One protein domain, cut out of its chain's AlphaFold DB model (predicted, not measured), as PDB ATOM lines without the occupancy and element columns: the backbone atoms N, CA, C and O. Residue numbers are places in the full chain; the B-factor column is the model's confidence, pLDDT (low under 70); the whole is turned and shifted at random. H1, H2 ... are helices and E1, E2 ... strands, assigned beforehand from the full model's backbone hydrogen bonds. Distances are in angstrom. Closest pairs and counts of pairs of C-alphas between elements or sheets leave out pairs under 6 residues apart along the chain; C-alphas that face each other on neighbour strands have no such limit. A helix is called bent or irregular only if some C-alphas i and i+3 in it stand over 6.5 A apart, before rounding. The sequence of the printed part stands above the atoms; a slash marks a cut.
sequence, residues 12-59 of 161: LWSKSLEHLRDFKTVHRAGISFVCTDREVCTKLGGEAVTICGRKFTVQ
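What this domain is: This is residues 12 to 59 of the 161 residues of an uncharacterized protein of Phytophthora rubi (UniProt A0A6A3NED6). Look for a U: two antiparallel strand hairpins, E1 with E2 and E3 with E4, lie on opposite sides of a gap, and the two short helices H1 and H2, side by side, make the closed end. The longer hairpin, E1 and E2, reaches away from the helices, and the two hairpins come within 8 A of each other at a single pair of C-alphas, in E2 and E4. The printed part has 48 residues, with two named helices and four named strands in the order H1, E1, E2, H2, E3, E4, and its class is mixed, helices and strands. It is compact, with a radius of gyration of the C-alphas of 10.5 A and spans of 27 by 18 by 16 A.

Where its parts are: Begin with strand E1, residues 20 to 26, at C-alpha 20, (79.567, 31.473, 278.859); it runs 16.4 A to C-alpha 26. Strand E2, residues 30 to 35, comes back over 16.1 A to C-alpha 35 at (80.244, 31.383, 283.395). Before E1 stands helix H1, residues 12 to 19, 11.7 A long, which is irregular: C-alphas 15 and 18 are 7.1 A apart. After E2 comes helix H2, residues 38 to 44, 9.9 A long. Strand E3, residues 48 to 51, spans 9.8 A, and strand E4, residues 54 to 57, spans 10.2 A and ends at C-alpha 57, (68.375, 41.062, 283.808).

How they stand to each other: In the hairpin of E1 and E2, antiparallel at 157 degrees, look for N 21 and O 34, 2.8 A apart, and N 30 and O 26, 3.1 A apart, both within hydrogen-bond range. At its helix end, the closest C-alphas of E2 and H2, those of Cys 35 and Cys 41, are 6.1 A apart. H1 and H2 touch, with Ser 16 and Val 40 the closest C-alphas at 6.4 A; they run opposite ways at a shallow tilt of 31 degrees. Every O i to N i+4 pair is within hydrogen-bond range in H2, but 2 of 4 in H1. The hairpin of E3 and E4 is antiparallel at 144 degrees, with N 49 and O 56 at 2.8 A, within hydrogen-bond range. The closest C-alphas of E2 and E4, those of Gly 30 and Phe 56, are 7.9 A apart. E1 and E3 are apart, and so are H2 and E4.

The domain as a whole: The two C-alphas farthest apart, those of Arg 38 and Gly 53, are 27.9 A from each other. The printed part has no cut, and its five links between named elements are tight. The mean pLDDT of the printed part is 86.5, and no printed residue is under 70.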
ATOM      1  N   LEU A  12      79.291  44.544 276.814       89.50
ATOM      2  CA  LEU A  12      79.707  43.698 277.927       89.50
ATOM      3  C   LEU A  12      79.260  42.249 277.720       89.50
ATOM      4  O   LEU A  12      80.083  41.341 277.839       89.50
ATOM      5  N   TRP A  13      77.993  42.029 277.362       89.81
ATOM      6  CA  TRP A  13      77.481  40.691 277.075       89.81
ATOM      7  C   TRP A  13      78.239  40.036 275.920       89.81
ATOM      8  O   TRP A  13      78.736  38.922 276.065       89.81
ATOM      9  N   SER A  14      78.391  40.750 274.801       89.44
ATOM     10  CA  SER A  14      79.050  40.232 273.598       89.44
ATOM     11  C   SER A  14      80.505  39.827 273.850       89.44
ATOM     12  O   SER A  14      80.917  38.756 273.414       89.44
ATOM     13  N   LYS A  15      81.267  40.633 274.604       90.94
ATOM     14  CA  LYS A  15      82.646  40.298 275.006       90.94
ATOM     15  C   LYS A  15      82.712  39.105 275.956       90.94
ATOM     16  O   LYS A  15      83.688  38.375 275.956       90.94
ATOM     17  N   SER A  16      81.671  38.897 276.755       91.19
ATOM     18  CA  SER A  16      81.647  37.843 277.770       91.19
ATOM     19  C   SER A  16      81.320  36.457 277.209       91.19
ATOM     20  O   SER A  16      81.550  35.468 277.901       91.19
ATOM     21  N   LEU A  17      80.783  36.363 275.981       88.69
ATOM     22  CA  LEU A  17      80.288  35.116 275.376       88.69
ATOM     23  C   LEU A  17      81.319  33.982 275.381       88.69
ATOM     24  O   LEU A  17      80.956  32.822 275.581       88.69
ATOM     25  N   GLU A  18      82.605  34.302 275.225       91.75
ATOM     26  CA  GLU A  18      83.680  33.308 275.246       91.75
ATOM     27  C   GLU A  18      83.814  32.584 276.593       91.75
ATOM     28  O   GLU A  18      84.313  31.462 276.626       91.75
ATOM     29  N   HIS A  19      83.278  33.151 277.675       92.75
ATOM     30  CA  HIS A  19      83.277  32.571 279.019       92.75
ATOM     31  C   HIS A  19      81.942  31.918 279.405       92.75
ATOM     32  O   HIS A  19      81.839  31.362 280.498       92.75
ATOM     33  N   LEU A  20      80.907  31.991 278.556       91.19
ATOM     34  CA  LEU A  20      79.567  31.473 278.859       91.19
ATOM     35  C   LEU A  20      79.335  30.105 278.204       91.19
ATOM     36  O   LEU A  20      79.628  29.905 277.025       91.19
ATOM     37  N   ARG A  21      78.808  29.145 278.965       91.50
ATOM     38  CA  ARG A  21      78.577  27.745 278.569       91.50
ATOM     39  C   ARG A  21      77.237  27.239 279.114       91.50
ATOM     40  O   ARG A  21      76.606  27.902 279.933       91.50
ATOM     41  N   ASP A  22      76.815  26.060 278.663       90.50
ATOM     42  CA  ASP A  22      75.681  25.303 279.218       90.50
ATOM     43  C   ASP A  22      74.376  26.105 279.355       90.50
ATOM     44  O   ASP A  22      73.689  26.060 280.380       90.50
ATOM     45  N   PHE A  23      74.032  26.859 278.310       87.69
ATOM     46  CA  PHE A  23      72.769  27.586 278.249       87.69
ATOM     47  C   PHE A  23      71.595  26.608 278.298       87.69
ATOM     48  O   PHE A  23      71.424  25.769 277.416       87.69
ATOM     49  N   LYS A  24      70.748  26.753 279.315       86.62
ATOM     50  CA  LYS A  24      69.538  25.956 279.505       86.62
ATOM     51  C   LYS A  24      68.348  26.840 279.823       86.62
ATOM     52  O   LYS A  24      68.456  27.830 280.547       86.62
ATOM     53  N   THR A  25      67.187  26.449 279.324       82.81
ATOM     54  CA  THR A  25      65.919  27.068 279.697       82.81
ATOM     55  C   THR A  25      65.456  26.516 281.044       82.81
ATOM     56  O   THR A  25      65.542  25.321 281.320       82.81
ATOM     57  N   VAL A  26      64.970  27.397 281.911       81.88
ATOM     58  CA  VAL A  26      64.390  27.048 283.205       81.88
ATOM     59  C   VAL A  26      62.936  27.489 283.187       81.88
ATOM     60  O   VAL A  26      62.629  28.678 283.046       81.88
ATOM     61  N   HIS A  27      62.028  26.522 283.313       78.50
ATOM     62  CA  HIS A  27      60.595  26.790 283.301       78.50
ATOM     63  C   HIS A  27      60.247  27.862 284.346       78.50
ATOM     64  O   HIS A  27      60.629  27.745 285.508       78.50
ATOM     65  N   ARG A  28      59.548  28.922 283.915       76.69
ATOM     66  CA  ARG A  28      59.163  30.098 284.729       76.69
ATOM     67  C   ARG A  28      60.312  30.918 285.343       76.69
ATOM     68  O   ARG A  28      60.019  31.879 286.043       76.69
ATOM     69  N   ALA A  29      61.580  30.602 285.071       72.62
ATOM     70  CA  ALA A  29      62.730  31.338 285.617       72.62
ATOM     71  C   ALA A  29      63.695  31.889 284.550       72.62
ATOM     72  O   ALA A  29      64.638  32.596 284.893       72.62
ATOM     73  N   GLY A  30      63.455  31.616 283.264       80.62
ATOM     74  CA  GLY A  30      64.221  32.199 282.158       80.62
ATOM     75  C   GLY A  30      65.326  31.275 281.657       80.62
ATOM     76  O   GLY A  30      65.059  30.115 281.346       80.62
ATOM     77  N   ILE A  31      66.549  31.789 281.527       83.56
ATOM     78  CA  ILE A  31      67.714  31.044 281.032       83.56
ATOM     79  C   ILE A  31      68.801  31.035 282.103       83.56
ATOM     80  O   ILE A  31      69.088  32.054 282.726       83.56
ATOM     81  N   SER A  32      69.405  29.871 282.306       86.56
ATOM     82  CA  SER A  32      70.579  29.672 283.149       86.56
ATOM     83  C   SER A  32      71.760  29.308 282.257       86.56
ATOM     84  O   SER A  32      71.591  28.607 281.264       86.56
ATOM     85  N   PHE A  33      72.944  29.790 282.607       89.81
ATOM     86  CA  PHE A  33      74.200  29.468 281.942       89.81
ATOM     87  C   PHE A  33      75.303  29.350 282.994       89.81
ATOM     88  O   PHE A  33      75.164  29.838 284.119       89.81
ATOM     89  N   VAL A  34      76.391  28.689 282.629       89.25
ATOM     90  CA  VAL A  34      77.622  28.616 283.413       89.25
ATOM     91  C   VAL A  34      78.573  29.676 282.878       89.25
ATOM     92  O   VAL A  34      78.767  29.777 281.673       89.25
ATOM     93  N   CYS A  35      79.167  30.472 283.761       90.06
ATOM     94  CA  CYS A  35      80.244  31.383 283.395       90.06
ATOM     95  C   CYS A  35      81.531  30.908 284.073       90.06
ATOM     96  O   CYS A  35      81.557  30.698 285.287       90.06
ATOM     97  N   THR A  36      82.565  30.657 283.271       91.06
ATOM     98  CA  THR A  36      83.827  30.053 283.726       91.06
ATOM     99  C   THR A  36      84.800  31.071 284.309       91.06
ATOM    100  O   THR A  36      85.719  30.687 285.029       91.06
ATOM    101  N   ASP A  37      84.580  32.359 284.043       91.31
ATOM    102  CA  ASP A  37      85.398  33.454 284.550       91.31
ATOM    103  C   ASP A  37      84.677  34.220 285.672       91.31
ATOM    104  O   ASP A  37      83.523  34.647 285.555       91.31
ATOM    105  N   ARG A  38      85.370  34.386 286.803       86.00
ATOM    106  CA  ARG A  38      84.813  34.996 288.018       86.00
ATOM    107  C   ARG A  38      84.633  36.510 287.893       86.00
ATOM    108  O   ARG A  38      83.686  37.058 288.468       86.00
ATOM    109  N   GLU A  39      85.529  37.199 287.195       89.50
ATOM    110  CA  GLU A  39      85.398  38.640 286.988       89.50
ATOM    111  C   GLU A  39      84.231  38.939 286.059       89.50
ATOM    112  O   GLU A  39      83.421  39.818 286.347       89.50
ATOM    113  N   VAL A  40      84.115  38.163 284.983       90.81
ATOM    114  CA  VAL A  40      83.018  38.250 284.020       90.81
ATOM    115  C   VAL A  40      81.684  37.967 284.704       90.81
ATOM    116  O   VAL A  40      80.766  38.770 284.573       90.81
ATOM    117  N   CYS A  41      81.591  36.918 285.534       87.56
ATOM    118  CA  CYS A  41      80.420  36.657 286.385       87.56
ATOM    119  C   CYS A  41      79.982  37.894 287.182       87.56
ATOM    120  O   CYS A  41      78.795  38.206 287.260       87.56
ATOM    121  N   THR A  42      80.944  38.573 287.808       87.56
ATOM    122  CA  THR A  42      80.672  39.725 288.675       87.56
ATOM    123  C   THR A  42      80.208  40.925 287.853       87.56
ATOM    124  O   THR A  42      79.212  41.548 288.207       87.56
ATOM    125  N   LYS A  43      80.884  41.207 286.731       91.19
ATOM    126  CA  LYS A  43      80.563  42.323 285.827       91.19
ATOM    127  C   LYS A  43      79.211  42.136 285.135       91.19
ATOM    128  O   LYS A  43      78.494  43.108 284.953       91.19
ATOM    129  N   LEU A  44      78.843  40.900 284.791       91.00
ATOM    130  CA  LEU A  44      77.552  40.587 284.170       91.00
ATOM    131  C   LEU A  44      76.360  40.785 285.115       91.00
ATOM    132  O   LEU A  44      75.229  40.863 284.647       91.00
ATOM    133  N   GLY A  45      76.569  40.854 286.432       88.75
ATOM    134  CA  GLY A  45      75.489  41.086 287.385       88.75
ATOM    135  C   GLY A  45      74.765  42.412 287.133       88.75
ATOM    136  O   GLY A  45      75.382  43.467 287.179       88.75
ATOM    137  N   GLY A  46      73.450  42.364 286.914       87.31
ATOM    138  CA  GLY A  46      72.631  43.542 286.606       87.31
ATOM    139  C   GLY A  46      72.564  43.899 285.119       87.31
ATOM    140  O   GLY A  46      71.764  44.755 284.744       87.31
ATOM    141  N   GLU A  47      73.334  43.221 284.266       90.12
ATOM    142  CA  GLU A  47      73.341  43.463 282.825       90.12
ATOM    143  C   GLU A  47      72.010  43.046 282.181       90.12
ATOM    144  O   GLU A  47      71.446  41.993 282.500       90.12
ATOM    145  N   ALA A  48      71.501  43.866 281.257       88.12
ATOM    146  CA  ALA A  48      70.272  43.578 280.529       88.12
ATOM    147  C   ALA A  48      70.578  42.855 279.210       88.12
ATOM    148  O   ALA A  48      71.290  43.364 278.351       88.12
ATOM    149  N   VAL A  49      69.970  41.689 279.018       87.19
ATOM    150  CA  VAL A  49      70.150  40.835 277.842       87.19
ATOM    151  C   VAL A  49      68.813  40.679 277.139       87.19
ATOM    152  O   VAL A  49      67.792  40.419 277.778       87.19
ATOM    153  N   THR A  50      68.797  40.828 275.819       84.25
ATOM    154  CA  THR A  50      67.574  40.654 275.029       84.25
ATOM    155  C   THR A  50      67.535  39.262 274.419       84.25
ATOM    156  O   THR A  50      68.363  38.923 273.587       84.25
ATOM    157  N   ILE A  51      66.560  38.439 274.789       77.69
ATOM    158  CA  ILE A  51      66.414  37.075 274.278       77.69
ATOM    159  C   ILE A  51      65.019  36.933 273.680       77.69
ATOM    160  O   ILE A  51      64.021  37.174 274.359       77.69
ATOM    161  N   CYS A  52      64.942  36.573 272.396       75.38
ATOM    162  CA  CYS A  52      63.681  36.471 271.647       75.38
ATOM    163  C   CYS A  52      62.803  37.735 271.767       75.38
ATOM    164  O   CYS A  52      61.600  37.642 272.014       75.38
ATOM    165  N   GLY A  53      63.413  38.921 271.669       75.81
ATOM    166  CA  GLY A  53      62.711  40.207 271.783       75.81
ATOM    167  C   GLY A  53      62.278  40.595 273.205       75.81
ATOM    168  O   GLY A  53      61.654  41.637 273.381       75.81
ATOM    169  N   ARG A  54      62.609  39.799 274.230       79.12
ATOM    170  CA  ARG A  54      62.322  40.103 275.641       79.12
ATOM    171  C   ARG A  54      63.598  40.462 276.387       79.12
ATOM    172  O   ARG A  54      64.615  39.802 276.208       79.12
ATOM    173  N   LYS A  55      63.540  41.477 277.250       83.50
ATOM    174  CA  LYS A  55      64.666  41.868 278.107       83.50
ATOM    175  C   LYS A  55      64.667  41.050 279.396       83.50
ATOM    176  O   LYS A  55      63.638  40.931 280.055       83.50
ATOM    177  N   PHE A  56      65.830  40.531 279.756       84.25
ATOM    178  CA  PHE A  56      66.101  39.824 280.999       84.25
ATOM    179  C   PHE A  56      67.282  40.485 281.696       84.25
ATOM    180  O   PHE A  56      68.237  40.883 281.037       84.25
ATOM    181  N   THR A  57      67.240  40.577 283.020       88.88
ATOM    182  CA  THR A  57      68.375  41.062 283.808       88.88
ATOM    183  C   THR A  57      69.150  39.872 284.348       88.88
ATOM    184  O   THR A  57      68.576  38.998 285.004       88.88
ATOM    185  N   VAL A  58      70.452  39.833 284.083       88.50
ATOM    186  CA  VAL A  58      71.343  38.830 284.665       88.50
ATOM    187  C   VAL A  58      71.407  39.062 286.171       88.50
ATOM    188  O   VAL A  58      71.675  40.167 286.644       88.50
ATOM    189  N   GLN A  59      71.135  38.017 286.950       85.00
ATOM    190  CA  GLN A  59      71.200  38.113 288.405       85.00
ATOM    191  C   GLN A  59      72.631  38.404 288.862       85.00
ATOM    192  O   GLN A  59      73.587  37.838 288.331       85.00
TER     193      GLN A  59